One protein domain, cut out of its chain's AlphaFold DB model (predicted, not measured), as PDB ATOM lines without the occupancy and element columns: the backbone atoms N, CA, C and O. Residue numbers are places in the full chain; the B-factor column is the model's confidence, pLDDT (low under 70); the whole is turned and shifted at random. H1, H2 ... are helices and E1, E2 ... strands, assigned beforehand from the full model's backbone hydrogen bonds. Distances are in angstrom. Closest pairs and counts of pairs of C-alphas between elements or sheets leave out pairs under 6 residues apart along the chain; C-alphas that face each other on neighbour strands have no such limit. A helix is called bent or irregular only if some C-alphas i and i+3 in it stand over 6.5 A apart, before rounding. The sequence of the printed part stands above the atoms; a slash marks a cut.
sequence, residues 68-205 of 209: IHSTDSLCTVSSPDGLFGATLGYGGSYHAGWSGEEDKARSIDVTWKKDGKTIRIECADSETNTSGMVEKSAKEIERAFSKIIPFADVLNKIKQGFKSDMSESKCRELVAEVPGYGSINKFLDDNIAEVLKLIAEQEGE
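Overview. This is residues 68 to 205 of the 209 residues of an uncharacterized protein of Perkinsus olseni (UniProt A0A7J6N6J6). A broad, twisted wall of seven antiparallel strands has four helices in a layer over one face, while the other face bears no named helix. The helical hairpin H2 and H3 covers the E1 to E4 part, the long kinked helix H4 crosses the strands from E3 to E7, and short H1 is over E6 and E7. The printed part has 138 residues, with E1 to E7 followed by H1 to H4 along the chain; the sheet's order is E1 E2 E3 E4 E5 E6 E7, a meander, each strand the antiparallel neighbour of the one before. The class is mixed, helices and strands, in two layers; the whole is compact, with a radius of gyration of the C-alphas of 14.4 A and spans of 43 by 35 by 24 A.

Arrangement. The sheet holds E1, residues 68 to 71, E2, 74 to 79, E3, 82 to 88, E4, 94 to 99, E5, 107 to 112, E6, 118 to 125, and E7, 130 to 137; E1 and E7 are its edge strands. Each successive pair is a hairpin. Within hydrogen-bond range are N 71 and O 74 for E1 and E2, 3.0 A; N 77 and O 84 for E2 and E3, 2.8 A; N 83 and O 99 for E3 and E4, 2.7 A; N 98 and O 108 for E4 and E5, 2.8 A; N 109 and O 122 for E5 and E6, 2.8 A; and N 121 and O 134 for E6 and E7, 2.8 A. H4, residues 184 to 203, is on the sheet at a height of 7.6 A, only just across the strands at 62 degrees to E6 on the local plane; its closest C-alphas to E7 are Ile 199 and Val 134, 5.7 A. It is irregular, C-alphas 190 and 193 being 7.9 A apart, with a kink of 50 degrees near residue 191. H1, residues 138 to 145, on the same face, only just touches residues 195 to 198 of H4, with 3 pairs of C-alphas within 8 A, the closest being Ala 144 and Leu 198, 7.1 A. H2, residues 151 to 161, and H3, residues 168 to 176, touch, closest at C-alphas 157 and 174, 6.6 A, at a shallow tilt of 11 degrees, opposite ways. Both run across the strands on that same face. H2 and H4 are apart. Every O i to N i+4 pair is within hydrogen-bond range in H1, H2 and H3, and 14 of 16 in H4.

Along the chain. E1 begins at C-alpha 68, (48.324, 6.651, 39.306), and is 9.9 A long. E2 is 16.3 A, E3 20.1 A, E4 and E5 16.6 A each, E6 23.7 A and E7 23.8 A. H1 is 10.3 A, H2 15.4 A and H3 12.3 A; H4 spans 26.3 A and ends at C-alpha 203, (38.863, 40.565, 38.257).

Size, cuts and confidence. The C-alphas farthest apart are those of Ser 169 and Glu 205, 43.5 A. The printed part has no cut, and no link is long. The mean pLDDT of the printed part is 77.9; 48 residues are under 70, among them 68 to 82 and 160 to 170.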
ATOM      1  N   ILE A  68      49.335   6.257  38.329       53.09
ATOM      2  CA  ILE A  68      48.324   6.651  39.306       53.09
ATOM      3  C   ILE A  68      48.959   6.641  40.684       53.09
ATOM      4  O   ILE A  68      49.528   5.634  41.100       53.09
ATOM      5  N   HIS A  69      48.857   7.763  41.391       54.78
ATOM      6  CA  HIS A  69      49.161   7.813  42.814       54.78
ATOM      7  C   HIS A  69      47.847   7.974  43.564       54.78
ATOM      8  O   HIS A  69      47.176   8.998  43.430       54.78
ATOM      9  N   SER A  70      47.484   6.950  44.336       53.69
ATOM     10  CA  SER A  70      46.328   6.979  45.226       53.69
ATOM     11  C   SER A  70      46.780   6.927  46.683       53.69
ATOM     12  O   SER A  70      47.430   5.967  47.098       53.69
ATOM     13  N   THR A  71      46.409   7.932  47.467       57.69
ATOM     14  CA  THR A  71      46.371   7.852  48.939       57.69
ATOM     15  C   THR A  71      44.928   8.071  49.397       57.69
ATOM     16  O   THR A  71      44.082   8.419  48.574       57.69
ATOM     17  N   ASP A  72      44.628   7.891  50.687       52.88
ATOM     18  CA  ASP A  72      43.265   7.969  51.254       52.88
ATOM     19  C   ASP A  72      42.461   9.234  50.864       52.88
ATOM     20  O   ASP A  72      41.239   9.260  51.000       52.88
ATOM     21  N   SER A  73      43.123  10.290  50.378       56.94
ATOM     22  CA  SER A  73      42.516  11.577  50.015       56.94
ATOM     23  C   SER A  73      42.944  12.137  48.646       56.94
ATOM     24  O   SER A  73      42.459  13.188  48.223       56.94
ATOM     25  N   LEU A  74      43.820  11.453  47.906       63.59
ATOM     26  CA  LEU A  74      44.425  11.976  46.679       63.59
ATOM     27  C   LEU A  74      44.332  10.947  45.558       63.59
ATOM     28  O   LEU A  74      44.805   9.832  45.751       63.59
ATOM     29  N   CYS A  75      43.810  11.328  44.384       65.00
ATOM     30  CA  CYS A  75      44.110  10.597  43.157       65.00
ATOM     31  C   CYS A  75      44.703  11.516  42.086       65.00
ATOM     32  O   CYS A  75      44.051  12.423  41.572       65.00
ATOM     33  N   THR A  76      45.953  11.276  41.717       65.50
ATOM     34  CA  THR A  76      46.554  11.924  40.548       65.50
ATOM     35  C   THR A  76      46.735  10.908  39.442       65.50
ATOM     36  O   THR A  76      47.112   9.760  39.691       65.50
ATOM     37  N   VAL A  77      46.465  11.337  38.215       61.34
ATOM     38  CA  VAL A  77      46.725  10.550  37.021       61.34
ATOM     39  C   VAL A  77      47.683  11.334  36.142       61.34
ATOM     40  O   VAL A  77      47.343  12.347  35.538       61.34
ATOM     41  N   SER A  78      48.929  10.874  36.124       60.22
ATOM     42  CA  SER A  78      49.977  11.445  35.285       60.22
ATOM     43  C   SER A  78      50.034  10.688  33.972       60.22
ATOM     44  O   SER A  78      50.229   9.475  34.005       60.22
ATOM     45  N   SER A  79      49.923  11.371  32.841       57.88
ATOM     46  CA  SER A  79      50.203  10.846  31.507       57.88
ATOM     47  C   SER A  79      51.455  11.541  30.921       57.88
ATOM     48  O   SER A  79      51.959  12.506  31.488       57.88
ATOM     49  N   PRO A  80      52.061  11.029  29.839       58.00
ATOM     50  CA  PRO A  80      53.152  11.664  29.122       58.00
ATOM     51  C   PRO A  80      52.783  13.032  28.582       58.00
ATOM     52  O   PRO A  80      53.669  13.856  28.522       58.00
ATOM     53  N   ASP A  81      51.517  13.274  28.236       63.88
ATOM     54  CA  ASP A  81      51.023  14.536  27.676       63.88
ATOM     55  C   ASP A  81      50.564  15.551  28.740       63.88
ATOM     56  O   ASP A  81      49.954  16.568  28.402       63.88
ATOM     57  N   GLY A  82      50.826  15.273  30.022       64.12
ATOM     58  CA  GLY A  82      50.509  16.167  31.130       64.12
ATOM     59  C   GLY A  82      50.051  15.454  32.404       64.12
ATOM     60  O   GLY A  82      50.052  14.233  32.537       64.12
ATOM     61  N   LEU A  83      49.634  16.237  33.388       71.12
ATOM     62  CA  LEU A  83      49.094  15.750  34.646       71.12
ATOM     63  C   LEU A  83      47.655  16.218  34.807       71.12
ATOM     64  O   LEU A  83      47.377  17.417  34.773       71.12
ATOM     65  N   PHE A  84      46.755  15.263  35.039       70.94
ATOM     66  CA  PHE A  84      45.443  15.549  35.592       70.94
ATOM     67  C   PHE A  84      45.399  15.095  37.052       70.94
ATOM     68  O   PHE A  84      45.675  13.938  37.381       70.94
ATOM     69  N   GLY A  85      45.066  16.009  37.956       68.81
ATOM     70  CA  GLY A  85      44.930  15.721  39.381       68.81
ATOM     71  C   GLY A  85      43.500  15.936  39.841       68.81
ATOM     72  O   GLY A  85      42.965  17.023  39.642       68.81
ATOM     73  N   ALA A  86      42.901  14.940  40.499       67.12
ATOM     74  CA  ALA A  86      41.620  15.093  41.177       67.12
ATOM     75  C   ALA A  86      41.747  14.702  42.651       67.12
ATOM     76  O   ALA A  86      42.060  13.563  42.992       67.12
ATOM     77  N   THR A  87      41.529  15.644  43.562       67.81
ATOM     78  CA  THR A  87      41.870  15.434  44.977       67.81
ATOM     79  C   THR A  87      40.714  15.822  45.889       67.81
ATOM     80  O   THR A  87      40.020  16.808  45.642       67.81
ATOM     81  N   LEU A  88      40.506  15.045  46.952       62.34
ATOM     82  CA  LEU A  88      39.817  15.500  48.153       62.34
ATOM     83  C   LEU A  88      40.904  16.072  49.063       62.34
ATOM     84  O   LEU A  88      41.517  15.358  49.844       62.34
ATOM     85  N   GLY A  89      41.201  17.359  48.923       54.06
ATOM     86  CA  GLY A  89      42.320  17.986  49.612       54.06
ATOM     87  C   GLY A  89      42.301  17.750  51.128       54.06
ATOM     88  O   GLY A  89      41.241  17.649  51.761       54.06
ATOM     89  N   TYR A  90      43.491  17.742  51.735       50.56
ATOM     90  CA  TYR A  90      43.648  17.920  53.179       50.56
ATOM     91  C   TYR A  90      42.829  19.145  53.622       50.56
ATOM     92  O   TYR A  90      43.073  20.264  53.180       50.56
ATOM     93  N   GLY A  91      41.819  18.928  54.470       54.06
ATOM     94  CA  GLY A  91      40.901  19.980  54.922       54.06
ATOM     95  C   GLY A  91      39.501  19.968  54.287       54.06
ATOM     96  O   GLY A  91      38.641  20.704  54.775       54.06
ATOM     97  N   GLY A  92      39.225  19.100  53.305       63.44
ATOM     98  CA  GLY A  92      37.876  18.849  52.769       63.44
ATOM     99  C   GLY A  92      37.471  19.692  51.554       63.44
ATOM    100  O   GLY A  92      36.282  19.958  51.380       63.44
ATOM    101  N   SER A  93      38.438  20.131  50.748       74.06
ATOM    102  CA  SER A  93      38.208  20.796  49.453       74.06
ATOM    103  C   SER A  93      38.250  19.777  48.310       74.06
ATOM    104  O   SER A  93      38.829  18.707  48.471       74.06
ATOM    105  N   TYR A  94      37.660  20.098  47.161       78.94
ATOM    106  CA  TYR A  94      37.773  19.282  45.948       78.94
ATOM    107  C   TYR A  94      38.642  20.009  44.934       78.94
ATOM    108  O   TYR A  94      38.475  21.212  44.751       78.94
ATOM    109  N   HIS A  95      39.535  19.285  44.272       80.75
ATOM    110  CA  HIS A  95      40.449  19.838  43.279       80.75
ATOM    111  C   HIS A  95      40.304  19.081  41.966       80.75
ATOM    112  O   HIS A  95      40.155  17.858  41.989       80.75
ATOM    113  N   ALA A  96      40.366  19.802  40.853       83.69
ATOM    114  CA  ALA A  96      40.526  19.268  39.509       83.69
ATOM    115  C   ALA A  96      41.501  20.175  38.756       83.69
ATOM    116  O   ALA A  96      41.201  21.353  38.572       83.69
ATOM    117  N   GLY A  97      42.642  19.641  38.333       86.56
ATOM    118  CA  GLY A  97      43.669  20.427  37.656       86.56
ATOM    119  C   GLY A  97      44.228  19.726  36.430       86.56
ATOM    120  O   GLY A  97      44.422  18.513  36.454       86.56
ATOM    121  N   TRP A  98      44.501  20.504  35.388       88.44
ATOM    122  CA  TRP A  98      45.187  20.113  34.161       88.44
ATOM    123  C   TRP A  98      46.524  20.840  34.117       88.44
ATOM    124  O   TRP A  98      46.562  22.060  34.252       88.44
ATOM    125  N   SER A  99      47.613  20.109  33.914       87.31
ATOM    126  CA  SER A  99      48.950  20.663  33.723       87.31
ATOM    127  C   SER A  99      49.578  20.024  32.497       87.31
ATOM    128  O   SER A  99      49.620  18.803  32.412       87.31
ATOM    129  N   GLY A 100      50.080  20.826  31.566       82.00
ATOM    130  CA  GLY A 100      50.873  20.340  30.441       82.00
ATOM    131  C   GLY A 100      52.241  19.835  30.901       82.00
ATOM    132  O   GLY A 100      52.586  19.915  32.084       82.00
ATOM    133  N   GLU A 101      53.015  19.319  29.951       74.81
ATOM    134  CA  GLU A 101      54.396  18.875  30.170       74.81
ATOM    135  C   GLU A 101      55.308  20.003  30.697       74.81
ATOM    136  O   GLU A 101      55.022  21.198  30.549       74.81
ATOM    137  N   GLU A 102      56.415  19.611  31.345       59.50
ATOM    138  CA  GLU A 102      57.363  20.522  32.013       59.50
ATOM    139  C   GLU A 102      57.932  21.609  31.085       59.50
ATOM    140  O   GLU A 102      58.332  22.669  31.565       59.50
ATOM    141  N   ASP A 103      57.954  21.380  29.771       59.53
ATOM    142  CA  ASP A 103      58.478  22.308  28.767       59.53
ATOM    143  C   ASP A 103      57.492  23.416  28.366       59.53
ATOM    144  O   ASP A 103      57.922  24.454  27.861       59.53
ATOM    145  N   LYS A 104      56.192  23.237  28.631       63.91
ATOM    146  CA  LYS A 104      55.150  24.227  28.322       63.91
ATOM    147  C   LYS A 104      54.509  24.856  29.547       63.91
ATOM    148  O   LYS A 104      53.857  25.882  29.391       63.91
ATOM    149  N   ALA A 105      54.678  24.285  30.745       77.81
ATOM    150  CA  ALA A 105      54.221  24.820  32.040       77.81
ATOM    151  C   ALA A 105      52.870  25.574  31.977       77.81
ATOM    152  O   ALA A 105      52.711  26.670  32.519       77.81
ATOM    153  N   ARG A 106      51.906  24.983  31.262       89.06
ATOM    154  CA  ARG A 106      50.535  25.476  31.107       89.06
ATOM    155  C   ARG A 106      49.643  24.760  32.096       89.06
ATOM    156  O   ARG A 106      49.734  23.538  32.199       89.06
ATOM    157  N   SER A 107      48.775  25.475  32.796       91.69
ATOM    158  CA  SER A 107      47.874  24.848  33.753       91.69
ATOM    159  C   SER A 107      46.552  25.576  33.934       91.69
ATOM    160  O   SER A 107      46.463  26.796  33.800       91.69
ATOM    161  N   ILE A 108      45.529  24.794  34.272       92.06
ATOM    162  CA  ILE A 108      44.238  25.242  34.793       92.06
ATOM    163  C   ILE A 108      43.984  24.417  36.056       92.06
ATOM    164  O   ILE A 108      43.921  23.195  35.968       92.06
ATOM    165  N   ASP A 109      43.828  25.048  37.216       90.81
ATOM    166  CA  ASP A 109      43.428  24.392  38.467       90.81
ATOM    167  C   ASP A 109      42.092  24.947  38.954       90.81
ATOM    168  O   ASP A 109      41.891  26.160  39.019       90.81
ATOM    169  N   VAL A 110      41.172  24.050  39.298       90.56
ATOM    170  CA  VAL A 110      39.850  24.369  39.831       90.56
ATOM    171  C   VAL A 110      39.730  23.771  41.221       90.56
ATOM    172  O   VAL A 110      39.725  22.553  41.406       90.56
ATOM    173  N   THR A 111      39.557  24.640  42.209       88.62
ATOM    174  CA  THR A 111      39.411  24.267  43.612       88.62
ATOM    175  C   THR A 111      38.027  24.665  44.127       88.62
ATOM    176  O   THR A 111      37.722  25.848  44.281       88.62
ATOM    177  N   TRP A 112      37.198  23.682  44.485       88.12
ATOM    178  CA  TRP A 112      35.978  23.891  45.267       88.12
ATOM    179  C   TRP A 112      36.333  23.878  46.751       88.12
ATOM    180  O   TRP A 112      36.761  22.854  47.295       88.12
ATOM    181  N   LYS A 113      36.135  25.006  47.431       84.62
ATOM    182  CA  LYS A 113      36.414  25.122  48.866       84.62
ATOM    183  C   LYS A 113      35.428  24.285  49.685       84.62
ATOM    184  O   LYS A 113      34.317  23.974  49.255       84.62
ATOM    185  N   LYS A 114      35.820  23.985  50.925       74.31
ATOM    186  CA  LYS A 114      35.029  23.211  51.899       74.31
ATOM    187  C   LYS A 114      33.608  23.742  52.136       74.31
ATOM    188  O   LYS A 114      32.722  22.977  52.505       74.31
ATOM    189  N   ASP A 115      33.383  25.043  51.953       75.56
ATOM    190  CA  ASP A 115      32.054  25.644  52.101       75.56
ATOM    191  C   ASP A 115      31.054  25.176  51.025       75.56
ATOM    192  O   ASP A 115      29.849  25.374  51.192       75.56
ATOM    193  N   GLY A 116      31.543  24.565  49.937       73.75
ATOM    194  CA  GLY A 116      30.768  24.174  48.762       73.75
ATOM    195  C   GLY A 116      30.150  25.358  48.014       73.75
ATOM    196  O   GLY A 116      29.304  25.158  47.146       73.75
ATOM    197  N   LYS A 117      30.527  26.584  48.376       86.12
ATOM    198  CA  LYS A 117      29.949  27.842  47.901       86.12
ATOM    199  C   LYS A 117      30.957  28.693  47.162       86.12
ATOM    200  O   LYS A 117      30.524  29.568  46.421       86.12
ATOM    201  N   THR A 118      32.245  28.444  47.350       90.38
ATOM    202  CA  THR A 118      33.326  29.218  46.751       90.38
ATOM    203  C   THR A 118      34.159  28.321  45.848       90.38
ATOM    204  O   THR A 118      34.548  27.213  46.234       90.38
ATOM    205  N   ILE A 119      34.431  28.809  44.640       92.06
ATOM    206  CA  ILE A 119      35.321  28.163  43.677       92.06
ATOM    207  C   ILE A 119      36.473  29.121  43.387       92.06
ATOM    208  O   ILE A 119      36.251  30.310  43.152       92.06
ATOM    209  N   ARG A 120      37.692  28.582  43.405       92.88
ATOM    210  CA  ARG A 120      38.906  29.243  42.925       92.88
ATOM    211  C   ARG A 120      39.324  28.603  41.607       92.88
ATOM    212  O   ARG A 120      39.366  27.378  41.532       92.88
ATOM    213  N   ILE A 121      39.624  29.420  40.605       93.56
ATOM    214  CA  ILE A 121      40.262  28.989  39.360       93.56
ATOM    215  C   ILE A 121      41.603  29.703  39.251       93.56
ATOM    216  O   ILE A 121      41.657  30.930  39.317       93.56
ATOM    217  N   GLU A 122      42.669  28.933  39.087       93.81
ATOM    218  CA  GLU A 122      44.014  29.411  38.780       93.81
ATOM    219  C   GLU A 122      44.378  28.969  37.369       93.81
ATOM    220  O   GLU A 122      44.115  27.832  36.985       93.81
ATOM    221  N   CYS A 123      44.969  29.865  36.587       93.88
ATOM    222  CA  CYS A 123      45.396  29.559  35.231       93.88
ATOM    223  C   CYS A 123      46.758  30.191  34.967       93.88
ATOM    224  O   CYS A 123      46.986  31.349  35.326       93.88
ATOM    225  N   ALA A 124      47.656  29.451  34.329       92.12
ATOM    226  CA  ALA A 124      48.980  29.933  33.966       92.12
ATOM    227  C   ALA A 124      49.375  29.420  32.586       92.12
ATOM    228  O   ALA A 124      49.219  28.238  32.301       92.12
ATOM    229  N   ASP A 125      49.914  30.309  31.759       90.56
ATOM    230  CA  ASP A 125      50.481  30.009  30.455       90.56
ATOM    231  C   ASP A 125      51.907  30.557  30.371       90.56
ATOM    232  O   ASP A 125      52.135  31.772  30.377       90.56
ATOM    233  N   SER A 126      52.880  29.646  30.337       86.50
ATOM    234  CA  SER A 126      54.290  30.016  30.272       86.50
ATOM    235  C   SER A 126      54.737  30.432  28.869       86.50
ATOM    236  O   SER A 126      55.672  31.224  28.758       86.50
ATOM    237  N   GLU A 127      54.048  29.988  27.808       85.44
ATOM    238  CA  GLU A 127      54.389  30.354  26.427       85.44
ATOM    239  C   GLU A 127      54.160  31.856  26.198       85.44
ATOM    240  O   GLU A 127      54.935  32.526  25.513       85.44
ATOM    241  N   THR A 128      53.121  32.404  26.828       85.25
ATOM    242  CA  THR A 128      52.764  33.828  26.784       85.25
ATOM    243  C   THR A 128      53.195  34.609  28.027       85.25
ATOM    244  O   THR A 128      53.020  35.828  28.066       85.25
ATOM    245  N   ASN A 129      53.773  33.944  29.035       86.56
ATOM    246  CA  ASN A 129      54.116  34.519  30.340       86.56
ATOM    247  C   ASN A 129      52.926  35.246  31.003       86.56
ATOM    248  O   ASN A 129      53.055  36.360  31.519       86.56
ATOM    249  N   THR A 130      51.748  34.622  30.964       87.06
ATOM    250  CA  THR A 130      50.507  35.158  31.539       87.06
ATOM    251  C   THR A 130      49.942  34.219  32.587       87.06
ATOM    252  O   THR A 130      49.911  33.009  32.396       87.06
ATOM    253  N   SER A 131      49.432  34.768  33.680       93.00
ATOM    254  CA  SER A 131      48.718  34.003  34.696       93.00
ATOM    255  C   SER A 131      47.611  34.842  35.317       93.00
ATOM    256  O   SER A 131      47.606  36.069  35.202       93.00
ATOM    257  N   GLY A 132      46.660  34.173  35.958       92.81
ATOM    258  CA  GLY A 132      45.553  34.827  36.637       92.81
ATOM    259  C   GLY A 132      44.881  33.905  37.643       92.81
ATOM    260  O   GLY A 132      45.038  32.680  37.605       92.81
ATOM    261  N   MET A 133      44.122  34.505  38.558       94.75
ATOM    262  CA  MET A 133      43.367  33.769  39.559       94.75
ATOM    263  C   MET A 133      42.054  34.470  39.874       94.75
ATOM    264  O   MET A 133      42.030  35.647  40.198       94.75
ATOM    265  N   VAL A 134      40.957  33.721  39.868       94.62
ATOM    266  CA  VAL A 134      39.660  34.227  40.323       94.62
ATOM    267  C   VAL A 134      39.121  33.345  41.440       94.62
ATOM    268  O   VAL A 134      39.120  32.120  41.335       94.62
ATOM    269  N   GLU A 135      38.630  33.963  42.512       94.25
ATOM    270  CA  GLU A 135      37.918  33.282  43.595       94.25
ATOM    271  C   GLU A 135      36.590  34.006  43.846       94.25
ATOM    272  O   GLU A 135      36.566  35.158  44.280       94.25
ATOM    273  N   LYS A 136      35.472  33.346  43.527       93.50
ATOM    274  CA  LYS A 136      34.110  33.894  43.666       93.50
ATOM    275  C   LYS A 136      33.125  32.805  44.086       93.50
ATOM    276  O   LYS A 136      33.496  31.644  44.290       93.50
ATOM    277  N   SER A 137      31.847  33.167  44.219       93.81
ATOM    278  CA  SER A 137      30.818  32.171  44.498       93.81
ATOM    279  C   SER A 137      30.712  31.150  43.359       93.81
ATOM    280  O   SER A 137      30.872  31.486  42.185       93.81
ATOM    281  N   ALA A 138      30.379  29.906  43.699       90.69
ATOM    282  CA  ALA A 138      30.216  28.812  42.747       90.69
ATOM    283  C   ALA A 138      29.247  29.191  41.623       90.69
ATOM    284  O   ALA A 138      29.519  28.933  40.462       90.69
ATOM    285  N   LYS A 139      28.169  29.913  41.951       91.44
ATOM    286  CA  LYS A 139      27.182  30.384  40.972       91.44
ATOM    287  C   LYS A 139      27.764  31.372  39.955       91.44
ATOM    288  O   LYS A 139      27.352  31.356  38.799       91.44
ATOM    289  N   GLU A 140      28.648  32.271  40.383       92.81
ATOM    290  CA  GLU A 140      29.293  33.242  39.489       92.81
ATOM    291  C   GLU A 140      30.303  32.547  38.577       92.81
ATOM    292  O   GLU A 140      30.259  32.735  37.363       92.81
ATOM    293  N   ILE A 141      31.135  31.677  39.152       93.62
ATOM    294  CA  ILE A 141      32.127  30.903  38.404       93.62
ATOM    295  C   ILE A 141      31.457  29.943  37.416       93.62
ATOM    296  O   ILE A 141      31.783  29.960  36.235       93.62
ATOM    297  N   GLU A 142      30.466  29.159  37.842       91.94
ATOM    298  CA  GLU A 142      29.732  28.252  36.953       91.94
ATOM    299  C   GLU A 142      29.065  29.018  35.806       91.94
ATOM    300  O   GLU A 142      29.106  28.580  34.657       91.94
ATOM    301  N   ARG A 143      28.494  30.200  36.072       92.69
ATOM    302  CA  ARG A 143      27.906  31.032  35.015       92.69
ATOM    303  C   ARG A 143      28.948  31.468  33.985       92.69
ATOM    304  O   ARG A 143      28.646  31.426  32.796       92.69
ATOM    305  N   ALA A 144      30.125  31.899  34.429       93.38
ATOM    306  CA  ALA A 144      31.166  32.414  33.544       93.38
ATOM    307  C   ALA A 144      31.898  31.296  32.778       93.38
ATOM    308  O   ALA A 144      32.135  31.429  31.582       93.38
ATOM    309  N   PHE A 145      32.195  30.172  33.433       93.56
ATOM    310  CA  PHE A 145      33.121  29.157  32.916       93.56
ATOM    311  C   PHE A 145      32.448  27.858  32.437       93.56
ATOM    312  O   PHE A 145      33.134  27.005  31.881       93.56
ATOM    313  N   SER A 146      31.130  27.669  32.608       90.25
ATOM    314  CA  SER A 146      30.435  26.396  32.283       90.25
ATOM    315  C   SER A 146      30.551  25.928  30.832       90.25
ATOM    316  O   SER A 146      30.349  24.747  30.558       90.25
ATOM    317  N   LYS A 147      30.867  26.828  29.895       88.88
ATOM    318  CA  LYS A 147      31.109  26.473  28.486       88.88
ATOM    319  C   LYS A 147      32.460  25.794  28.254       88.88
ATOM    320  O   LYS A 147      32.637  25.162  27.222       88.88
ATOM    321  N   ILE A 148      33.386  25.965  29.191       89.12
ATOM    322  CA  ILE A 148      34.772  25.498  29.120       89.12
ATOM    323  C   ILE A 148      34.962  24.332  30.087       89.12
ATOM    324  O   ILE A 148      35.507  23.291  29.735       89.12
ATOM    325  N   ILE A 149      34.476  24.508  31.317       86.69
ATOM    326  CA  ILE A 149      34.659  23.570  32.417       86.69
ATOM    327  C   ILE A 149      33.294  22.963  32.769       86.69
ATOM    328  O   ILE A 149      32.401  23.676  33.240       86.69
ATOM    329  N   PRO A 150      33.105  21.645  32.600       82.44
ATOM    330  CA  PRO A 150      31.857  20.967  32.929       82.44
ATOM    331  C   PRO A 150      31.774  20.682  34.440       82.44
ATOM    332  O   PRO A 150      31.842  19.537  34.884       82.44
ATOM    333  N   PHE A 151      31.638  21.740  35.251       83.94
ATOM    334  CA  PHE A 151      31.727  21.691  36.721       83.94
ATOM    335  C   PHE A 151      30.873  20.594  37.363       83.94
ATOM    336  O   PHE A 151      31.344  19.902  38.263       83.94
ATOM    337  N   ALA A 152      29.623  20.437  36.915       79.50
ATOM    338  CA  ALA A 152      28.697  19.462  37.485       79.50
ATOM    339  C   ALA A 152      29.178  18.021  37.262       79.50
ATOM    340  O   ALA A 152      29.160  17.220  38.199       79.50
ATOM    341  N   ASP A 153      29.651  17.710  36.055       80.00
ATOM    342  CA  ASP A 153      30.148  16.380  35.708       80.00
ATOM    343  C   ASP A 153      31.452  16.084  36.445       80.00
ATOM    344  O   ASP A 153      31.577  15.028  37.065       80.00
ATOM    345  N   VAL A 154      32.378  17.049  36.463       79.44
ATOM    346  CA  VAL A 154      33.659  16.943  37.177       79.44
ATOM    347  C   VAL A 154      33.423  16.699  38.667       79.44
ATOM    348  O   VAL A 154      33.911  15.717  39.223       79.44
ATOM    349  N   LEU A 155      32.616  17.534  39.325       77.44
ATOM    350  CA  LEU A 155      32.380  17.432  40.764       77.44
ATOM    351  C   LEU A 155      31.618  16.156  41.142       77.44
ATOM    352  O   LEU A 155      31.934  15.536  42.161       77.44
ATOM    353  N   ASN A 156      30.607  15.761  40.362       77.00
ATOM    354  CA  ASN A 156      29.857  14.532  40.625       77.00
ATOM    355  C   ASN A 156      30.747  13.299  40.490       77.00
ATOM    356  O   ASN A 156      30.699  12.433  41.363       77.00
ATOM    357  N   LYS A 157      31.590  13.252  39.455       75.00
ATOM    358  CA  LYS A 157      32.562  12.176  39.248       75.00
ATOM    359  C   LYS A 157      33.538  12.100  40.410       75.00
ATOM    360  O   LYS A 157      33.609  11.067  41.073       75.00
ATOM    361  N   ILE A 158      34.183  13.214  40.752       72.94
ATOM    362  CA  ILE A 158      35.074  13.306  41.915       72.94
ATOM    363  C   ILE A 158      34.373  12.763  43.173       72.94
ATOM    364  O   ILE A 158      34.866  11.841  43.821       72.94
ATOM    365  N   LYS A 159      33.165  13.248  43.489       71.06
ATOM    366  CA  LYS A 159      32.388  12.787  44.655       71.06
ATOM    367  C   LYS A 159      32.044  11.296  44.625       71.06
ATOM    368  O   LYS A 159      31.977  10.691  45.692       71.06
ATOM    369  N   GLN A 160      31.749  10.720  43.462       69.69
ATOM    370  CA  GLN A 160      31.431   9.296  43.326       69.69
ATOM    371  C   GLN A 160      32.673   8.430  43.524       69.69
ATOM    372  O   GLN A 160      32.625   7.481  44.306       69.69
ATOM    373  N   GLY A 161      33.786   8.797  42.885       64.25
ATOM    374  CA  GLY A 161      35.046   8.070  42.981       64.25
ATOM    375  C   GLY A 161      35.528   7.936  44.424       64.25
ATOM    376  O   GLY A 161      35.862   6.842  44.869       64.25
ATOM    377  N   PHE A 162      35.471   9.026  45.193       64.75
ATOM    378  CA  PHE A 162      35.957   9.053  46.575       64.75
ATOM    379  C   PHE A 162      35.023   8.427  47.623       64.75
ATOM    380  O   PHE A 162      35.418   8.255  48.772       64.75
ATOM    381  N   LYS A 163      33.781   8.079  47.268       61.53
ATOM    382  CA  LYS A 163      32.855   7.388  48.184       61.53
ATOM    383  C   LYS A 163      33.080   5.873  48.255       61.53
ATOM    384  O   LYS A 163      32.387   5.208  49.020       61.53
ATOM    385  N   SER A 164      34.004   5.320  47.469       55.34
ATOM    386  CA  SER A 164      34.287   3.883  47.405       55.34
ATOM    387  C   SER A 164      35.784   3.619  47.538       55.34
ATOM    388  O   SER A 164      36.565   4.500  47.195       55.34
ATOM    389  N   ASP A 165      36.179   2.421  47.986       62.91
ATOM    390  CA  ASP A 165      37.580   1.973  47.966       62.91
ATOM    391  C   ASP A 165      38.189   2.236  46.581       62.91
ATOM    392  O   ASP A 165      37.846   1.566  45.589       62.91
ATOM    393  N   MET A 166      39.024   3.274  46.518       66.12
ATOM    394  CA  MET A 166      39.590   3.814  45.291       66.12
ATOM    395  C   MET A 166      40.773   2.947  44.878       66.12
ATOM    396  O   MET A 166      41.849   3.024  45.465       66.12
ATOM    397  N   SER A 167      40.568   2.112  43.863       68.44
ATOM    398  CA  SER A 167      41.644   1.360  43.225       68.44
ATOM    399  C   SER A 167      42.236   2.144  42.057       68.44
ATOM    400  O   SER A 167      41.593   3.026  41.485       68.44
ATOM    401  N   GLU A 168      43.446   1.765  41.650       64.50
ATOM    402  CA  GLU A 168      44.105   2.302  40.459       64.50
ATOM    403  C   GLU A 168      43.200   2.233  39.215       64.50
ATOM    404  O   GLU A 168      43.043   3.236  38.527       64.50
ATOM    405  N   SER A 169      42.535   1.096  38.970       68.31
ATOM    406  CA  SER A 169      41.608   0.928  37.834       68.31
ATOM    407  C   SER A 169      40.449   1.922  37.873       68.31
ATOM    408  O   SER A 169      40.188   2.600  36.883       68.31
ATOM    409  N   LYS A 170      39.795   2.068  39.034       69.88
ATOM    410  CA  LYS A 170      38.658   2.984  39.194       69.88
ATOM    411  C   LYS A 170      39.063   4.438  39.016       69.88
ATOM    412  O   LYS A 170      38.297   5.213  38.459       69.88
ATOM    413  N   CYS A 171      40.251   4.821  39.481       70.00
ATOM    414  CA  CYS A 171      40.724   6.179  39.262       70.00
ATOM    415  C   CYS A 171      41.007   6.433  37.777       70.00
ATOM    416  O   CYS A 171      40.599   7.464  37.257       70.00
ATOM    417  N   ARG A 172      41.614   5.466  37.078       70.38
ATOM    418  CA  ARG A 172      41.837   5.483  35.622       70.38
ATOM    419  C   ARG A 172      40.527   5.673  34.845       70.38
ATOM    420  O   ARG A 172      40.456   6.534  33.976       70.38
ATOM    421  N   GLU A 173      39.496   4.907  35.189       72.56
ATOM    422  CA  GLU A 173      38.148   5.026  34.613       72.56
ATOM    423  C   GLU A 173      37.541   6.402  34.900       72.56
ATOM    424  O   GLU A 173      37.068   7.080  33.992       72.56
ATOM    425  N   LEU A 174      37.628   6.855  36.153       69.88
ATOM    426  CA  LEU A 174      37.071   8.131  36.579       69.88
ATOM    427  C   LEU A 174      37.630   9.306  35.777       69.88
ATOM    428  O   LEU A 174      36.870  10.165  35.334       69.88
ATOM    429  N   VAL A 175      38.953   9.351  35.612       69.12
ATOM    430  CA  VAL A 175      39.608  10.427  34.869       69.12
ATOM    431  C   VAL A 175      39.383  10.298  33.366       69.12
ATOM    432  O   VAL A 175      39.202  11.321  32.717       69.12
ATOM    433  N   ALA A 176      39.293   9.075  32.826       69.06
ATOM    434  CA  ALA A 176      39.022   8.833  31.408       69.06
ATOM    435  C   ALA A 176      37.697   9.439  30.945       69.06
ATOM    436  O   ALA A 176      37.575   9.884  29.805       69.06
ATOM    437  N   GLU A 177      36.713   9.500  31.837       69.38
ATOM    438  CA  GLU A 177      35.431  10.111  31.532       69.38
ATOM    439  C   GLU A 177      35.385  11.629  31.778       69.38
ATOM    440  O   GLU A 177      34.361  12.253  31.481       69.38
ATOM    441  N   VAL A 178      36.410  12.249  32.373       68.19
ATOM    442  CA  VAL A 178      36.443  13.707  32.559       68.19
ATOM    443  C   VAL A 178      36.774  14.364  31.212       68.19
ATOM    444  O   VAL A 178      37.789  14.028  30.594       68.19
ATOM    445  N   PRO A 179      35.943  15.304  30.722       60.81
ATOM    446  CA  PRO A 179      36.222  16.005  29.472       60.81
ATOM    447  C   PRO A 179      37.614  16.652  29.490       60.81
ATOM    448  O   PRO A 179      37.982  17.307  30.461       60.81
ATOM    449  N   GLY A 180      38.392  16.433  28.426       58.12
ATOM    450  CA  GLY A 180      39.776  16.912  28.323       58.12
ATOM    451  C   GLY A 180      40.861  15.922  28.768       58.12
ATOM    452  O   GLY A 180      42.034  16.264  28.694       58.12
ATOM    453  N   TYR A 181      40.510  14.697  29.177       61.91
ATOM    454  CA  TYR A 181      41.498  13.670  29.548       61.91
ATOM    455  C   TYR A 181      42.075  12.877  28.359       61.91
ATOM    456  O   TYR A 181      43.164  12.325  28.461       61.91
ATOM    457  N   GLY A 182      41.390  12.831  27.208       63.62
ATOM    458  CA  GLY A 182      41.907  12.133  26.018       63.62
ATOM    459  C   GLY A 182      43.216  12.729  25.478       63.62
ATOM    460  O   GLY A 182      44.026  12.005  24.908       63.62
ATOM    461  N   SER A 183      43.423  14.038  25.680       77.44
ATOM    462  CA  SER A 183      44.729  14.690  25.576       77.44
ATOM    463  C   SER A 183      44.748  15.975  26.413       77.44
ATOM    464  O   SER A 183      44.028  16.930  26.103       77.44
ATOM    465  N   ILE A 184      45.572  16.007  27.463       80.19
ATOM    466  CA  ILE A 184      45.669  17.136  28.406       80.19
ATOM    467  C   ILE A 184      46.199  18.376  27.691       80.19
ATOM    468  O   ILE A 184      45.612  19.453  27.796       80.19
ATOM    469  N   ASN A 185      47.266  18.218  26.906       82.56
ATOM    470  CA  ASN A 185      47.812  19.301  26.092       82.56
ATOM    471  C   ASN A 185      46.769  19.869  25.121       82.56
ATOM    472  O   ASN A 185      46.641  21.086  25.046       82.56
ATOM    473  N   LYS A 186      45.968  19.022  24.459       83.75
ATOM    474  CA  LYS A 186      44.894  19.494  23.574       83.75
ATOM    475  C   LYS A 186      43.828  20.285  24.329       83.75
ATOM    476  O   LYS A 186      43.387  21.324  23.849       83.75
ATOM    477  N   PHE A 187      43.412  19.816  25.506       86.62
ATOM    478  CA  PHE A 187      42.476  20.568  26.340       86.62
ATOM    479  C   PHE A 187      43.039  21.946  26.703       86.62
ATOM    480  O   PHE A 187      42.326  22.940  26.595       86.62
ATOM    481  N   LEU A 188      44.311  22.020  27.097       89.31
ATOM    482  CA  LEU A 188      44.966  23.288  27.415       89.31
ATOM    483  C   LEU A 188      45.081  24.189  26.176       89.31
ATOM    484  O   LEU A 188      44.695  25.351  26.257       89.31
ATOM    485  N   ASP A 189      45.519  23.655  25.033       87.69
ATOM    486  CA  ASP A 189      45.597  24.375  23.752       87.69
ATOM    487  C   ASP A 189      44.250  25.009  23.375       87.69
ATOM    488  O   ASP A 189      44.190  26.177  22.992       87.69
ATOM    489  N   ASP A 190      43.164  24.247  23.517       89.75
ATOM    490  CA  ASP A 190      41.831  24.664  23.089       89.75
ATOM    491  C   ASP A 190      41.193  25.697  24.050       89.75
ATOM    492  O   ASP A 190      40.289  26.426  23.641       89.75
ATOM    493  N   ASN A 191      41.629  25.777  25.319       92.06
ATOM    494  CA  ASN A 191      40.875  26.491  26.365       92.06
ATOM    495  C   ASN A 191      41.655  27.554  27.157       92.06
ATOM    496  O   ASN A 191      41.026  28.453  27.722       92.06
ATOM    497  N   ILE A 192      42.990  27.503  27.222       92.38
ATOM    498  CA  ILE A 192      43.775  28.323  28.163       92.38
ATOM    499  C   ILE A 192      43.593  29.834  27.967       92.38
ATOM    500  O   ILE A 192      43.404  30.573  28.934       92.38
ATOM    501  N   ALA A 193      43.561  30.288  26.712       92.88
ATOM    502  CA  ALA A 193      43.407  31.700  26.381       92.88
ATOM    503  C   ALA A 193      42.038  32.251  26.816       92.88
ATOM    504  O   ALA A 193      41.952  33.357  27.351       92.88
ATOM    505  N   GLU A 194      40.967  31.473  26.629       94.81
ATOM    506  CA  GLU A 194      39.624  31.891  27.038       94.81
ATOM    507  C   GLU A 194      39.476  31.859  28.564       94.81
ATOM    508  O   GLU A 194      38.863  32.760  29.133       94.81
ATOM    509  N   VAL A 195      40.091  30.889  29.253       94.44
ATOM    510  CA  VAL A 195      40.116  30.865  30.725       94.44
ATOM    511  C   VAL A 195      40.823  32.103  31.277       94.44
ATOM    512  O   VAL A 195      40.257  32.781  32.133       94.44
ATOM    513  N   LEU A 196      42.011  32.447  30.770       94.06
ATOM    514  CA  LEU A 196      42.742  33.651  31.186       94.06
ATOM    515  C   LEU A 196      41.940  34.932  30.929       94.06
ATOM    516  O   LEU A 196      41.893  35.815  31.788       94.06
ATOM    517  N   LYS A 197      41.262  35.021  29.781       94.06
ATOM    518  CA  LYS A 197      40.379  36.147  29.460       94.06
ATOM    519  C   LYS A 197      39.215  36.261  30.445       94.06
ATOM    520  O   LYS A 197      38.988  37.341  30.983       94.06
ATOM    521  N   LEU A 198      38.510  35.163  30.719       94.75
ATOM    522  CA  LEU A 198      37.403  35.158  31.678       94.75
ATOM    523  C   LEU A 198      37.876  35.508  33.093       94.75
ATOM    524  O   LEU A 198      37.177  36.225  33.801       94.75
ATOM    525  N   ILE A 199      39.061  35.052  33.507       94.00
ATOM    526  CA  ILE A 199      39.657  35.455  34.788       94.00
ATOM    527  C   ILE A 199      39.836  36.977  34.833       94.00
ATOM    528  O   ILE A 199      39.336  37.613  35.759       94.00
ATOM    529  N   ALA A 200      40.461  37.567  33.812       90.75
ATOM    530  CA  ALA A 200      40.679  39.011  33.745       90.75
ATOM    531  C   ALA A 200      39.360  39.811  33.742       90.75
ATOM    532  O   ALA A 200      39.254  40.839  34.409       90.75
ATOM    533  N   GLU A 201      38.328  39.329  33.041       91.62
ATOM    534  CA  GLU A 201      36.986  39.932  33.058       91.62
ATOM    535  C   GLU A 201      36.361  39.892  34.459       91.62
ATOM    536  O   GLU A 201      35.749  40.865  34.900       91.62
ATOM    537  N   GLN A 202      36.538  38.788  35.186       89.31
ATOM    538  CA  GLN A 202      35.999  38.626  36.534       89.31
ATOM    539  C   GLN A 202      36.757  39.434  37.597       89.31
ATOM    540  O   GLN A 202      36.132  39.862  38.572       89.31
ATOM    541  N   GLU A 203      38.060  39.656  37.426       82.81
ATOM    542  CA  GLU A 203      38.863  40.565  38.257       82.81
ATOM    543  C   GLU A 203      38.549  42.043  37.957       82.81
ATOM    544  O   GLU A 203      38.545  42.876  38.864       82.81
ATOM    545  N   GLY A 204      38.243  42.361  36.694       63.78
ATOM    546  CA  GLY A 204      37.928  43.705  36.202       63.78
ATOM    547  C   GLY A 204      36.512  44.214  36.505       63.78
ATOM    548  O   GLY A 204      36.242  45.395  36.279       63.78
ATOM    549  N   GLU A 205      35.611  43.381  37.045       55.00
ATOM    550  CA  GLU A 205      34.308  43.805  37.583       55.00
ATOM    551  C   GLU A 205      34.488  44.649  38.863       55.00
ATOM    552  O   GLU A 205      34.159  44.250  39.984       55.00
TER     553      GLU A 205